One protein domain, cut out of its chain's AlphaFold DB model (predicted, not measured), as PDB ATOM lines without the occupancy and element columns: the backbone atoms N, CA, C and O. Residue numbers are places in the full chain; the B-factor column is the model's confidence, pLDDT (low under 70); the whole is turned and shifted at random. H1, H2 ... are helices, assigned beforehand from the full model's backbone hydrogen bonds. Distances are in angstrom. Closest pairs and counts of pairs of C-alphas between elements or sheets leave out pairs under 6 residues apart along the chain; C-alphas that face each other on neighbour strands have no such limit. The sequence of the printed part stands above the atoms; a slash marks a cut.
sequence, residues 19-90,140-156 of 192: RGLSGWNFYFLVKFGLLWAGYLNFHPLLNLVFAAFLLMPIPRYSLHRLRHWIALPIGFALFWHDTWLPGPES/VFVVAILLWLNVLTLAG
ATOM      1  N   ARG A  19     -16.304  17.679  18.992       59.16
ATOM      2  CA  ARG A  19     -16.633  16.922  17.787       59.16
ATOM      3  C   ARG A  19     -16.749  17.898  16.626       59.16
ATOM      4  O   ARG A  19     -17.516  18.855  16.694       59.16
ATOM      5  N   GLY A  20     -15.973  17.651  15.571       60.72
ATOM      6  CA  GLY A  20     -16.013  18.461  14.355       60.72
ATOM      7  C   GLY A  20     -17.410  18.499  13.723       60.72
ATOM      8  O   GLY A  20     -18.276  17.692  14.058       60.72
ATOM      9  N   LEU A  21     -17.603  19.402  12.758       68.00
ATOM     10  CA  LEU A  21     -18.865  19.645  12.037       68.00
ATOM     11  C   LEU A  21     -19.511  18.388  11.405       68.00
ATOM     12  O   LEU A  21     -20.665  18.449  10.995       68.00
ATOM     13  N   SER A  22     -18.823  17.238  11.345       74.94
ATOM     14  CA  SER A  22     -19.340  15.976  10.789       74.94
ATOM     15  C   SER A  22     -19.932  16.198   9.383       74.94
ATOM     16  O   SER A  22     -19.238  16.761   8.532       74.94
ATOM     17  N   GLY A  23     -21.188  15.809   9.140       77.06
ATOM     18  CA  GLY A  23     -21.892  15.990   7.866       77.06
ATOM     19  C   GLY A  23     -22.151  17.449   7.465       77.06
ATOM     20  O   GLY A  23     -22.317  17.732   6.284       77.06
ATOM     21  N   TRP A  24     -22.096  18.406   8.397       82.50
ATOM     22  CA  TRP A  24     -22.239  19.833   8.072       82.50
ATOM     23  C   TRP A  24     -21.075  20.380   7.241       82.50
ATOM     24  O   TRP A  24     -21.235  21.390   6.564       82.50
ATOM     25  N   ASN A  25     -19.916  19.712   7.236       86.38
ATOM     26  CA  ASN A  25     -18.826  20.083   6.328       86.38
ATOM     27  C   ASN A  25     -19.254  19.975   4.864       86.38
ATOM     28  O   ASN A  25     -18.917  20.841   4.063       86.38
ATOM     29  N   PHE A  26     -20.020  18.933   4.533       86.62
ATOM     30  CA  PHE A  26     -20.528  18.741   3.184       86.62
ATOM     31  C   PHE A  26     -21.514  19.849   2.796       86.62
ATOM     32  O   PHE A  26     -21.423  20.384   1.700       86.62
ATOM     33  N   TYR A  27     -22.379  20.279   3.723       87.44
ATOM     34  CA  TYR A  27     -23.273  21.425   3.514       87.44
ATOM     35  C   TYR A  27     -22.512  22.701   3.119       87.44
ATOM     36  O   TYR A  27     -22.859  23.345   2.129       87.44
ATOM     37  N   PHE A  28     -21.442  23.048   3.844       87.69
ATOM     38  CA  PHE A  28     -20.631  24.221   3.502       87.69
ATOM     39  C   PHE A  28     -19.860  24.038   2.192       87.69
ATOM     40  O   PHE A  28     -19.790  24.977   1.408       87.69
ATOM     41  N   LEU A  29     -19.338  22.841   1.908       89.19
ATOM     42  CA  LEU A  29     -18.685  22.544   0.628       89.19
ATOM     43  C   LEU A  29     -19.639  22.716  -0.554       89.19
ATOM     44  O   LEU A  29     -19.264  23.326  -1.551       89.19
ATOM     45  N   VAL A  30     -20.872  22.223  -0.430       88.69
ATOM     46  CA  VAL A  30     -21.916  22.413  -1.441       88.69
ATOM     47  C   VAL A  30     -22.193  23.903  -1.625       88.69
ATOM     48  O   VAL A  30     -22.169  24.378  -2.759       88.69
ATOM     49  N   LYS A  31     -22.356  24.668  -0.535       85.81
ATOM     50  CA  LYS A  31     -22.503  26.131  -0.607       85.81
ATOM     51  C   LYS A  31     -21.331  26.813  -1.304       85.81
ATOM     52  O   LYS A  31     -21.563  27.704  -2.110       85.81
ATOM     53  N   PHE A  32     -20.094  26.406  -1.033       87.69
ATOM     54  CA  PHE A  32     -18.921  26.971  -1.700       87.69
ATOM     55  C   PHE A  32     -18.869  26.613  -3.184       87.69
ATOM     56  O   PHE A  32     -18.557  27.479  -3.993       87.69
ATOM     57  N   GLY A  33     -19.223  25.381  -3.556       85.19
ATOM     58  CA  GLY A  33     -19.346  24.982  -4.959       85.19
ATOM     59  C   GLY A  33     -20.417  25.788  -5.698       85.19
ATOM     60  O   GLY A  33     -20.181  26.251  -6.810       85.19
ATOM     61  N   LEU A  34     -21.565  26.022  -5.057       84.19
ATOM     62  CA  LEU A  34     -22.654  26.853  -5.584       84.19
ATOM     63  C   LEU A  34     -22.274  28.333  -5.684       84.19
ATOM     64  O   LEU A  34     -22.586  28.969  -6.686       84.19
ATOM     65  N   LEU A  35     -21.582  28.868  -4.674       83.19
ATOM     66  CA  LEU A  35     -21.028  30.221  -4.688       83.19
ATOM     67  C   LEU A  35     -20.041  30.385  -5.845       83.19
ATOM     68  O   LEU A  35     -20.129  31.352  -6.593       83.19
ATOM     69  N   TRP A  36     -19.132  29.425  -6.020       81.69
ATOM     70  CA  TRP A  36     -18.158  29.441  -7.109       81.69
ATOM     71  C   TRP A  36     -18.824  29.352  -8.487       81.69
ATOM     72  O   TRP A  36     -18.379  29.992  -9.433       81.69
ATOM     73  N   ALA A  37     -19.931  28.615  -8.587       79.44
ATOM     74  CA  ALA A  37     -20.753  28.542  -9.788       79.44
ATOM     75  C   ALA A  37     -21.692  29.754  -9.985       79.44
ATOM     76  O   ALA A  37     -22.393  29.816 -10.992       79.44
ATOM     77  N   GLY A  38     -21.717  30.717  -9.054       74.62
ATOM     78  CA  GLY A  38     -22.510  31.946  -9.155       74.62
ATOM     79  C   GLY A  38     -24.000  31.804  -8.815       74.62
ATOM     80  O   GLY A  38     -24.763  32.731  -9.063       74.62
ATOM     81  N   TYR A  39     -24.435  30.681  -8.232       74.06
ATOM     82  CA  TYR A  39     -25.849  30.429  -7.899       74.06
ATOM     83  C   TYR A  39     -26.308  31.036  -6.565       74.06
ATOM     84  O   TYR A  39     -27.487  30.951  -6.219       74.06
ATOM     85  N   LEU A  40     -25.384  31.572  -5.765       78.19
ATOM     86  CA  LEU A  40     -25.610  31.810  -4.341       78.19
ATOM     87  C   LEU A  40     -25.063  33.187  -3.939       78.19
ATOM     88  O   LEU A  40     -23.883  33.476  -4.138       78.19
ATOM     89  N   ASN A  41     -25.916  34.040  -3.363       73.50
ATOM     90  CA  ASN A  41     -25.532  35.323  -2.777       73.50
ATOM     91  C   ASN A  41     -25.070  35.078  -1.336       73.50
ATOM     92  O   ASN A  41     -25.829  35.144  -0.368       73.50
ATOM     93  N   PHE A  42     -23.816  34.656  -1.215       78.62
ATOM     94  CA  PHE A  42     -23.297  34.118   0.031       78.62
ATOM     95  C   PHE A  42     -23.055  35.211   1.070       78.62
ATOM     96  O   PHE A  42     -22.267  36.122   0.832       78.62
ATOM     97  N   HIS A  43     -23.668  35.066   2.247       81.50
ATOM     98  CA  HIS A  43     -23.461  35.947   3.396       81.50
ATOM     99  C   HIS A  43     -22.447  35.319   4.369       81.50
ATOM    100  O   HIS A  43     -22.825  34.455   5.177       81.50
ATOM    101  N   PRO A  44     -21.159  35.723   4.350       82.81
ATOM    102  CA  PRO A  44     -20.116  35.025   5.098       82.81
ATOM    103  C   PRO A  44     -20.302  35.128   6.609       82.81
ATOM    104  O   PRO A  44     -20.020  34.167   7.325       82.81
ATOM    105  N   LEU A  45     -20.802  36.266   7.099       84.44
ATOM    106  CA  LEU A  45     -21.008  36.512   8.526       84.44
ATOM    107  C   LEU A  45     -22.053  35.555   9.112       84.44
ATOM    108  O   LEU A  45     -21.784  34.866  10.094       84.44
ATOM    109  N   LEU A  46     -23.230  35.465   8.485       83.38
ATOM    110  CA  LEU A  46     -24.322  34.597   8.941       83.38
ATOM    111  C   LEU A  46     -23.904  33.120   8.904       83.38
ATOM    112  O   LEU A  46     -24.166  32.366   9.843       83.38
ATOM    113  N   ASN A  47     -23.183  32.719   7.856       85.94
ATOM    114  CA  ASN A  47     -22.636  31.371   7.731       85.94
ATOM    115  C   ASN A  47     -21.545  31.078   8.779       85.94
ATOM    116  O   ASN A  47     -21.465  29.951   9.269       85.94
ATOM    117  N   LEU A  48     -20.751  32.075   9.180       84.31
ATOM    118  CA  LEU A  48     -19.761  31.954  10.253       84.31
ATOM    119  C   LEU A  48     -20.422  31.845  11.630       84.31
ATOM    120  O   LEU A  48     -20.018  30.996  12.419       84.31
ATOM    121  N   VAL A  49     -21.468  32.628  11.904       84.88
ATOM    122  CA  VAL A  49     -22.266  32.504  13.137       84.88
ATOM    123  C   VAL A  49     -22.902  31.113  13.220       84.88
ATOM    124  O   VAL A  49     -22.841  30.465  14.265       84.88
ATOM    125  N   PHE A  50     -23.439  30.605  12.110       84.81
ATOM    126  CA  PHE A  50     -23.973  29.245  12.042       84.81
ATOM    127  C   PHE A  50     -22.886  28.178  12.258       84.81
ATOM    128  O   PHE A  50     -23.081  27.241  13.034       84.81
ATOM    129  N   ALA A  51     -21.709  28.337  11.646       83.50
ATOM    130  CA  ALA A  51     -20.572  27.448  11.874       83.50
ATOM    131  C   ALA A  51     -20.101  27.480  13.340       83.50
ATOM    132  O   ALA A  51     -19.838  26.426  13.917       83.50
ATOM    133  N   ALA A  52     -20.054  28.658  13.968       82.25
ATOM    134  CA  ALA A  52     -19.711  28.824  15.378       82.25
ATOM    135  C   ALA A  52     -20.741  28.144  16.297       82.25
ATOM    136  O   ALA A  52     -20.363  27.431  17.227       82.25
ATOM    137  N   PHE A  53     -22.034  28.278  15.991       81.56
ATOM    138  CA  PHE A  53     -23.109  27.571  16.690       81.56
ATOM    139  C   PHE A  53     -22.964  26.042  16.588       81.56
ATOM    140  O   PHE A  53     -23.161  25.320  17.569       81.56
ATOM    141  N   LEU A  54     -22.568  25.528  15.421       78.75
ATOM    142  CA  LEU A  54     -22.320  24.099  15.215       78.75
ATOM    143  C   LEU A  54     -21.043  23.598  15.907       78.75
ATOM    144  O   LEU A  54     -21.016  22.457  16.379       78.75
ATOM    145  N   LEU A  55     -20.002  24.431  15.972       74.75
ATOM    146  CA  LEU A  55     -18.724  24.126  16.623       74.75
ATOM    147  C   LEU A  55     -18.784  24.227  18.146       74.75
ATOM    148  O   LEU A  55     -17.945  23.616  18.806       74.75
ATOM    149  N   MET A  56     -19.764  24.949  18.702       75.94
ATOM    150  CA  MET A  56     -19.926  25.098  20.146       75.94
ATOM    151  C   MET A  56     -19.921  23.711  20.827       75.94
ATOM    152  O   MET A  56     -20.786  22.874  20.524       75.94
ATOM    153  N   PRO A  57     -18.945  23.428  21.715       62.47
ATOM    154  CA  PRO A  57     -18.819  22.130  22.365       62.47
ATOM    155  C   PRO A  57     -19.924  21.988  23.406       62.47
ATOM    156  O   PRO A  57     -20.036  22.813  24.311       62.47
ATOM    157  N   ILE A  58     -20.749  20.942  23.290       60.47
ATOM    158  CA  ILE A  58     -21.792  20.672  24.283       60.47
ATOM    159  C   ILE A  58     -21.651  19.254  24.848       60.47
ATOM    160  O   ILE A  58     -21.616  18.319  24.058       60.47
ATOM    161  N   PRO A  59     -21.587  19.043  26.180       52.62
ATOM    162  CA  PRO A  59     -21.191  17.746  26.749       52.62
ATOM    163  C   PRO A  59     -22.225  16.612  26.633       52.62
ATOM    164  O   PRO A  59     -21.873  15.439  26.762       52.62
ATOM    165  N   ARG A  60     -23.516  16.930  26.445       61.09
ATOM    166  CA  ARG A  60     -24.616  15.949  26.547       61.09
ATOM    167  C   ARG A  60     -25.034  15.369  25.190       61.09
ATOM    168  O   ARG A  60     -25.427  16.107  24.286       61.09
ATOM    169  N   TYR A  61     -25.050  14.034  25.078       57.50
ATOM    170  CA  TYR A  61     -25.394  13.293  23.849       57.50
ATOM    171  C   TYR A  61     -26.753  13.682  23.242       57.50
ATOM    172  O   TYR A  61     -26.858  13.856  22.027       57.50
ATOM    173  N   SER A  62     -27.777  13.895  24.071       57.72
ATOM    174  CA  SER A  62     -29.115  14.287  23.608       57.72
ATOM    175  C   SER A  62     -29.153  15.690  22.995       57.72
ATOM    176  O   SER A  62     -29.908  15.923  22.051       57.72
ATOM    177  N   LEU A  63     -28.299  16.615  23.454       63.12
ATOM    178  CA  LEU A  63     -28.194  17.928  22.813       63.12
ATOM    179  C   LEU A  63     -27.522  17.877  21.466       63.12
ATOM    180  O   LEU A  63     -27.818  18.727  20.639       63.12
ATOM    181  N   HIS A  64     -26.628  16.923  21.226       64.00
ATOM    182  CA  HIS A  64     -26.068  16.794  19.894       64.00
ATOM    183  C   HIS A  64     -27.170  16.456  18.902       64.00
ATOM    184  O   HIS A  64     -27.251  17.097  17.862       64.00
ATOM    185  N   ARG A  65     -28.065  15.520  19.238       66.38
ATOM    186  CA  ARG A  65     -29.198  15.187  18.371       66.38
ATOM    187  C   ARG A  65     -30.131  16.392  18.217       66.38
ATOM    188  O   ARG A  65     -30.395  16.781  17.085       66.38
ATOM    189  N   LEU A  66     -30.521  17.048  19.315       70.69
ATOM    190  CA  LEU A  66     -31.366  18.251  19.271       70.69
ATOM    191  C   LEU A  66     -30.734  19.389  18.450       70.69
ATOM    192  O   LEU A  66     -31.419  20.038  17.670       70.69
ATOM    193  N   ARG A  67     -29.415  19.587  18.554       73.75
ATOM    194  CA  ARG A  67     -28.676  20.575  17.762       73.75
ATOM    195  C   ARG A  67     -28.764  20.273  16.276       73.75
ATOM    196  O   ARG A  67     -28.962  21.206  15.523       73.75
ATOM    197  N   HIS A  68     -28.645  19.017  15.844       75.94
ATOM    198  CA  HIS A  68     -28.811  18.679  14.423       75.94
ATOM    199  C   HIS A  68     -30.260  18.877  13.969       75.94
ATOM    200  O   HIS A  68     -30.475  19.392  12.880       75.94
ATOM    201  N   TRP A  69     -31.234  18.553  14.824       78.62
ATOM    202  CA  TRP A  69     -32.655  18.787  14.551       78.62
ATOM    203  C   TRP A  69     -33.013  20.265  14.409       78.62
ATOM    204  O   TRP A  69     -33.843  20.585  13.574       78.62
ATOM    205  N   ILE A  70     -32.394  21.157  15.188       77.88
ATOM    206  CA  ILE A  70     -32.594  22.614  15.099       77.88
ATOM    207  C   ILE A  70     -31.718  23.225  13.999       77.88
ATOM    208  O   ILE A  70     -32.135  24.134  13.287       77.88
ATOM    209  N   ALA A  71     -30.504  22.713  13.813       79.75
ATOM    210  CA  ALA A  71     -29.611  23.183  12.769       79.75
ATOM    211  C   ALA A  71     -30.115  22.811  11.373       79.75
ATOM    212  O   ALA A  71     -29.810  23.536  10.440       79.75
ATOM    213  N   LEU A  72     -30.896  21.737  11.214       83.06
ATOM    214  CA  LEU A  72     -31.519  21.370   9.939       83.06
ATOM    215  C   LEU A  72     -32.442  22.480   9.390       83.06
ATOM    216  O   LEU A  72     -32.147  22.975   8.302       83.06
ATOM    217  N   PRO A  73     -33.492  22.938  10.106       83.62
ATOM    218  CA  PRO A  73     -34.342  24.023   9.632       83.62
ATOM    219  C   PRO A  73     -33.584  25.349   9.547       83.62
ATOM    220  O   PRO A  73     -33.780  26.079   8.583       83.62
ATOM    221  N   ILE A  74     -32.677  25.648  10.487       81.94
ATOM    222  CA  ILE A  74     -31.869  26.876  10.422       81.94
ATOM    223  C   ILE A  74     -30.964  26.863   9.192       81.94
ATOM    224  O   ILE A  74     -30.940  27.829   8.444       81.94
ATOM    225  N   GLY A  75     -30.241  25.771   8.957       81.81
ATOM    226  CA  GLY A  75     -29.353  25.601   7.815       81.81
ATOM    227  C   GLY A  75     -30.113  25.622   6.492       81.81
ATOM    228  O   GLY A  75     -29.619  26.193   5.522       81.81
ATOM    229  N   PHE A  76     -31.327  25.070   6.449       83.44
ATOM    230  CA  PHE A  76     -32.203  25.188   5.286       83.44
ATOM    231  C   PHE A  76     -32.650  26.635   5.060       83.44
ATOM    232  O   PHE A  76     -32.502  27.140   3.955       83.44
ATOM    233  N   ALA A  77     -33.112  27.334   6.099       80.31
ATOM    234  CA  ALA A  77     -33.504  28.740   6.008       80.31
ATOM    235  C   ALA A  77     -32.335  29.638   5.575       80.31
ATOM    236  O   ALA A  77     -32.501  30.502   4.723       80.31
ATOM    237  N   LEU A  78     -31.133  29.390   6.101       80.56
ATOM    238  CA  LEU A  78     -29.903  30.078   5.703       80.56
ATOM    239  C   LEU A  78     -29.525  29.780   4.251       80.56
ATOM    240  O   LEU A  78     -29.085  30.665   3.535       80.56
ATOM    241  N   PHE A  79     -29.681  28.532   3.807       83.31
ATOM    242  CA  PHE A  79     -29.452  28.160   2.412       83.31
ATOM    243  C   PHE A  79     -30.471  28.827   1.482       83.31
ATOM    244  O   PHE A  79     -30.090  29.332   0.432       83.31
ATOM    245  N   TRP A  80     -31.741  28.878   1.890       79.19
ATOM    246  CA  TRP A  80     -32.803  29.564   1.161       79.19
ATOM    247  C   TRP A  80     -32.540  31.063   1.073       79.19
ATOM    248  O   TRP A  80     -32.672  31.625  -0.001       79.19
ATOM    249  N   HIS A  81     -32.125  31.690   2.173       76.75
ATOM    250  CA  HIS A  81     -31.765  33.107   2.216       76.75
ATOM    251  C   HIS A  81     -30.550  33.424   1.340       76.75
ATOM    252  O   HIS A  81     -30.507  34.458   0.684       76.75
ATOM    253  N   ASP A  82     -29.557  32.533   1.322       77.62
ATOM    254  CA  ASP A  82     -28.387  32.708   0.469       77.62
ATOM    255  C   ASP A  82     -28.688  32.412  -1.018       77.62
ATOM    256  O   ASP A  82     -27.921  32.804  -1.896       77.62
ATOM    257  N   THR A  83     -29.789  31.723  -1.328       74.25
ATOM    258  CA  THR A  83     -30.217  31.452  -2.708       74.25
ATOM    259  C   THR A  83     -31.199  32.533  -3.165       74.25
ATOM    260  O   THR A  83     -32.012  33.017  -2.388       74.25
ATOM    261  N   TRP A  84     -31.197  32.897  -4.448       59.44
ATOM    262  CA  TRP A  84     -32.133  33.882  -5.018       59.44
ATOM    263  C   TRP A  84     -33.602  33.413  -5.095       59.44
ATOM    264  O   TRP A  84     -34.360  33.900  -5.936       59.44
ATOM    265  N   LEU A  85     -34.010  32.399  -4.322       61.47
ATOM    266  CA  LEU A  85     -35.310  31.760  -4.505       61.47
ATOM    267  C   LEU A  85     -36.449  32.763  -4.256       61.47
ATOM    268  O   LEU A  85     -36.417  33.483  -3.253       61.47
ATOM    269  N   PRO A  86     -37.470  32.800  -5.136       53.66
ATOM    270  CA  PRO A  86     -38.639  33.644  -4.947       53.66
ATOM    271  C   PRO A  86     -39.252  33.395  -3.564       53.66
ATOM    272  O   PRO A  86     -39.424  32.244  -3.151       53.66
ATOM    273  N   GLY A  87     -39.560  34.466  -2.826       55.81
ATOM    274  CA  GLY A  87     -40.138  34.347  -1.487       55.81
ATOM    275  C   GLY A  87     -41.431  33.513  -1.505       55.81
ATOM    276  O   GLY A  87     -42.148  33.546  -2.507       55.81
ATOM    277  N   PRO A  88     -41.767  32.783  -0.428       56.91
ATOM    278  CA  PRO A  88     -42.933  31.889  -0.384       56.91
ATOM    279  C   PRO A  88     -44.260  32.588  -0.727       56.91
ATOM    280  O   PRO A  88     -45.149  31.964  -1.297       56.91
ATOM    281  N   GLU A  89     -44.357  33.898  -0.497       55.19
ATOM    282  CA  GLU A  89     -45.468  34.756  -0.940       55.19
ATOM    283  C   GLU A  89     -45.664  34.787  -2.467       55.19
ATOM    284  O   GLU A  89     -46.789  34.786  -2.970       55.19
ATOM    285  N   SER A  90     -44.581  34.752  -3.246       59.34
ATOM    286  CA  SER A  90     -44.660  34.670  -4.713       59.34
ATOM    287  C   SER A  90     -45.158  33.301  -5.182       59.34
ATOM    288  O   SER A  90     -45.888  33.213  -6.166       59.34
ATOM    289  N   VAL A 140     -11.288  22.399   9.256       86.88
ATOM    290  CA  VAL A 140     -10.262  23.453   9.281       86.88
ATOM    291  C   VAL A 140     -10.345  24.290   8.008       86.88
ATOM    292  O   VAL A 140     -10.361  25.514   8.080       86.88
ATOM    293  N   PHE A 141     -10.488  23.634   6.856       88.31
ATOM    294  CA  PHE A 141     -10.624  24.297   5.562       88.31
ATOM    295  C   PHE A 141     -11.923  25.094   5.462       88.31
ATOM    296  O   PHE A 141     -11.894  26.243   5.036       88.31
ATOM    297  N   VAL A 142     -13.048  24.529   5.911       87.81
ATOM    298  CA  VAL A 142     -14.343  25.229   5.908       87.81
ATOM    299  C   VAL A 142     -14.267  26.516   6.728       87.81
ATOM    300  O   VAL A 142     -14.653  27.574   6.242       87.81
ATOM    301  N   VAL A 143     -13.732  26.449   7.950       87.12
ATOM    302  CA  VAL A 143     -13.601  27.629   8.820       87.12
ATOM    303  C   VAL A 143     -12.612  28.641   8.239       87.12
ATOM    304  O   VAL A 143     -12.898  29.836   8.262       87.12
ATOM    305  N   ALA A 144     -11.488  28.187   7.675       89.31
ATOM    306  CA  ALA A 144     -10.516  29.063   7.025       89.31
ATOM    307  C   ALA A 144     -11.124  29.811   5.828       89.31
ATOM    308  O   ALA A 144     -10.951  31.021   5.722       89.31
ATOM    309  N   ILE A 145     -11.893  29.122   4.976       87.50
ATOM    310  CA  ILE A 145     -12.599  29.734   3.841       87.50
ATOM    311  C   ILE A 145     -13.658  30.725   4.335       87.50
ATOM    312  O   ILE A 145     -13.743  31.826   3.802       87.50
ATOM    313  N   LEU A 146     -14.436  30.390   5.371       88.00
ATOM    314  CA  LEU A 146     -15.419  31.318   5.948       88.00
ATOM    315  C   LEU A 146     -14.761  32.588   6.487       88.00
ATOM    316  O   LEU A 146     -15.255  33.683   6.228       88.00
ATOM    317  N   LEU A 147     -13.657  32.455   7.224       88.31
ATOM    318  CA  LEU A 147     -12.898  33.595   7.735       88.31
ATOM    319  C   LEU A 147     -12.327  34.430   6.591       88.31
ATOM    320  O   LEU A 147     -12.491  35.645   6.588       88.31
ATOM    321  N   TRP A 148     -11.732  33.782   5.592       88.56
ATOM    322  CA  TRP A 148     -11.215  34.437   4.396       88.56
ATOM    323  C   TRP A 148     -12.304  35.220   3.647       88.56
ATOM    324  O   TRP A 148     -12.119  36.399   3.358       88.56
ATOM    325  N   LEU A 149     -13.470  34.613   3.404       85.75
ATOM    326  CA  LEU A 149     -14.612  35.275   2.762       85.75
ATOM    327  C   LEU A 149     -15.164  36.439   3.603       85.75
ATOM    328  O   LEU A 149     -15.559  37.462   3.047       85.75
ATOM    329  N   ASN A 150     -15.166  36.330   4.936       85.31
ATOM    330  CA  ASN A 150     -15.530  37.447   5.819       85.31
ATOM    331  C   ASN A 150     -14.527  38.604   5.712       85.31
ATOM    332  O   ASN A 150     -14.934  39.755   5.608       85.31
ATOM    333  N   VAL A 151     -13.223  38.316   5.688       84.25
ATOM    334  CA  VAL A 151     -12.188  39.349   5.524       84.25
ATOM    335  C   VAL A 151     -12.305  40.019   4.155       84.25
ATOM    336  O   VAL A 151     -12.262  41.242   4.076       84.25
ATOM    337  N   LEU A 152     -12.522  39.250   3.085       81.56
ATOM    338  CA  LEU A 152     -12.725  39.795   1.740       81.56
ATOM    339  C   LEU A 152     -13.969  40.686   1.637       81.56
ATOM    340  O   LEU A 152     -13.930  41.693   0.944       81.56
ATOM    341  N   THR A 153     -15.060  40.342   2.321       74.00
ATOM    342  CA  THR A 153     -16.290  41.156   2.301       74.00
ATOM    343  C   THR A 153     -16.221  42.383   3.209       74.00
ATOM    344  O   THR A 153     -16.908  43.362   2.938       74.00
ATOM    345  N   LEU A 154     -15.385  42.362   4.252       69.44
ATOM    346  CA  LEU A 154     -15.206  43.481   5.183       69.44
ATOM    347  C   LEU A 154     -14.096  44.462   4.757       69.44
ATOM    348  O   LEU A 154     -14.185  45.645   5.066       69.44
ATOM    349  N   ALA A 155     -13.053  43.976   4.077       61.09
ATOM    350  CA  ALA A 155     -11.859  44.751   3.719       61.09
ATOM    351  C   ALA A 155     -11.571  44.813   2.208       61.09
ATOM    352  O   ALA A 155     -10.660  45.526   1.786       61.09
ATOM    353  N   GLY A 156     -12.300  44.062   1.381       53.94
ATOM    354  CA  GLY A 156     -12.140  44.106  -0.068       53.94
ATOM    355  C   GLY A 156     -12.916  45.266  -0.706       53.94
ATOM    356  O   GLY A 156     -13.967  45.661  -0.200       53.94
TER     357      GLY A 156
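AT A GLANCE: This is residues 19 to 90 and 140 to 156 of the 192 residues of the protein "Cellulose biosynthesis endoglucanase" of Escherichia coli (UniProt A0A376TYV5). Going along the printed part, you meet a bundle of four helices: H1 and H2 stand side by side with a gap between them, H3 folds back along H2 on one side of this pair, and H4 crosses the pair on the opposite side. H1, H2 and H3 run nearly along one line, while H4 is more oblique, and residues 83 to 90 lead away from the end of H3 as a tail. The printed part has 89 residues, with four named helices in the order H1, H2, H3, H4 and no named strand; the class is all helix. The whole is compact, with a radius of gyration of the C-alphas of 13.9 A, and spans 38 by 35 by 20 A.

HOW THE PARTS SIT: Start with H1, residues 24 to 36, and go over a short link to H2, residues 44 to 55; the two are near each other, with 6 pairs of C-alphas within 10 A. A tight link leads on to H3, residues 61 to 82, and H2 and H3 are a helical hairpin. They touch, opposite ways at a shallow tilt of 11 degrees; their closest C-alphas, those of Asn 47 and Leu 78, are 7.7 A apart. H1 and H3 are close but not clearly touching, the same way at a shallow tilt of 11 degrees, with the closest C-alphas, Lys 31 and Phe 79, at 7.8 A. Beyond the cut look for H4, residues 140 to 155. It touches H2, opposite ways at a shallow tilt of 30 degrees, with the closest C-alphas, Pro 44 and Asn 150, at 5.2 A. H1 and H4 only just touch, with 3 pairs of C-alphas within 8 A, between residues 25 to 29 and residue 142; the closest are Phe 28 and Val 142, at 6.8 A, and the tilt is steep, 43 degrees, the same way. H3 and H4 are apart. Every O i to N i+4 pair is within hydrogen-bond range in H1, H2 and H4, and 17 of 18 are in H3.

IN THESE COORDINATES: Find C-alpha 24 at (-22.239, 19.833, 8.072); from there H1 runs 18.4 A to residue 36. H2 covers 15.9 A from residue 44 to 55. H3 begins at C-alpha 61, (-25.394, 13.293, 23.849), and runs 30.5 A to residue 82, with a kink of 28 degrees near residue 72. H4 runs 22.1 A from residue 140 to C-alpha 155 at (-11.859, 44.751, 3.719).

THE WHOLE: The two C-alphas farthest apart, Pro 59 and Ser 90, are 42.7 A apart. Residues 91 to 139 are not printed, and C-alphas 90 and 140 are 38.8 A apart across this cut. Of the links that are printed whole, none is long. The mean pLDDT of the printed part is 76.6; look for values under 70 at residues 19 to 21, 57 to 65, 84 to 90 and 154 to 156.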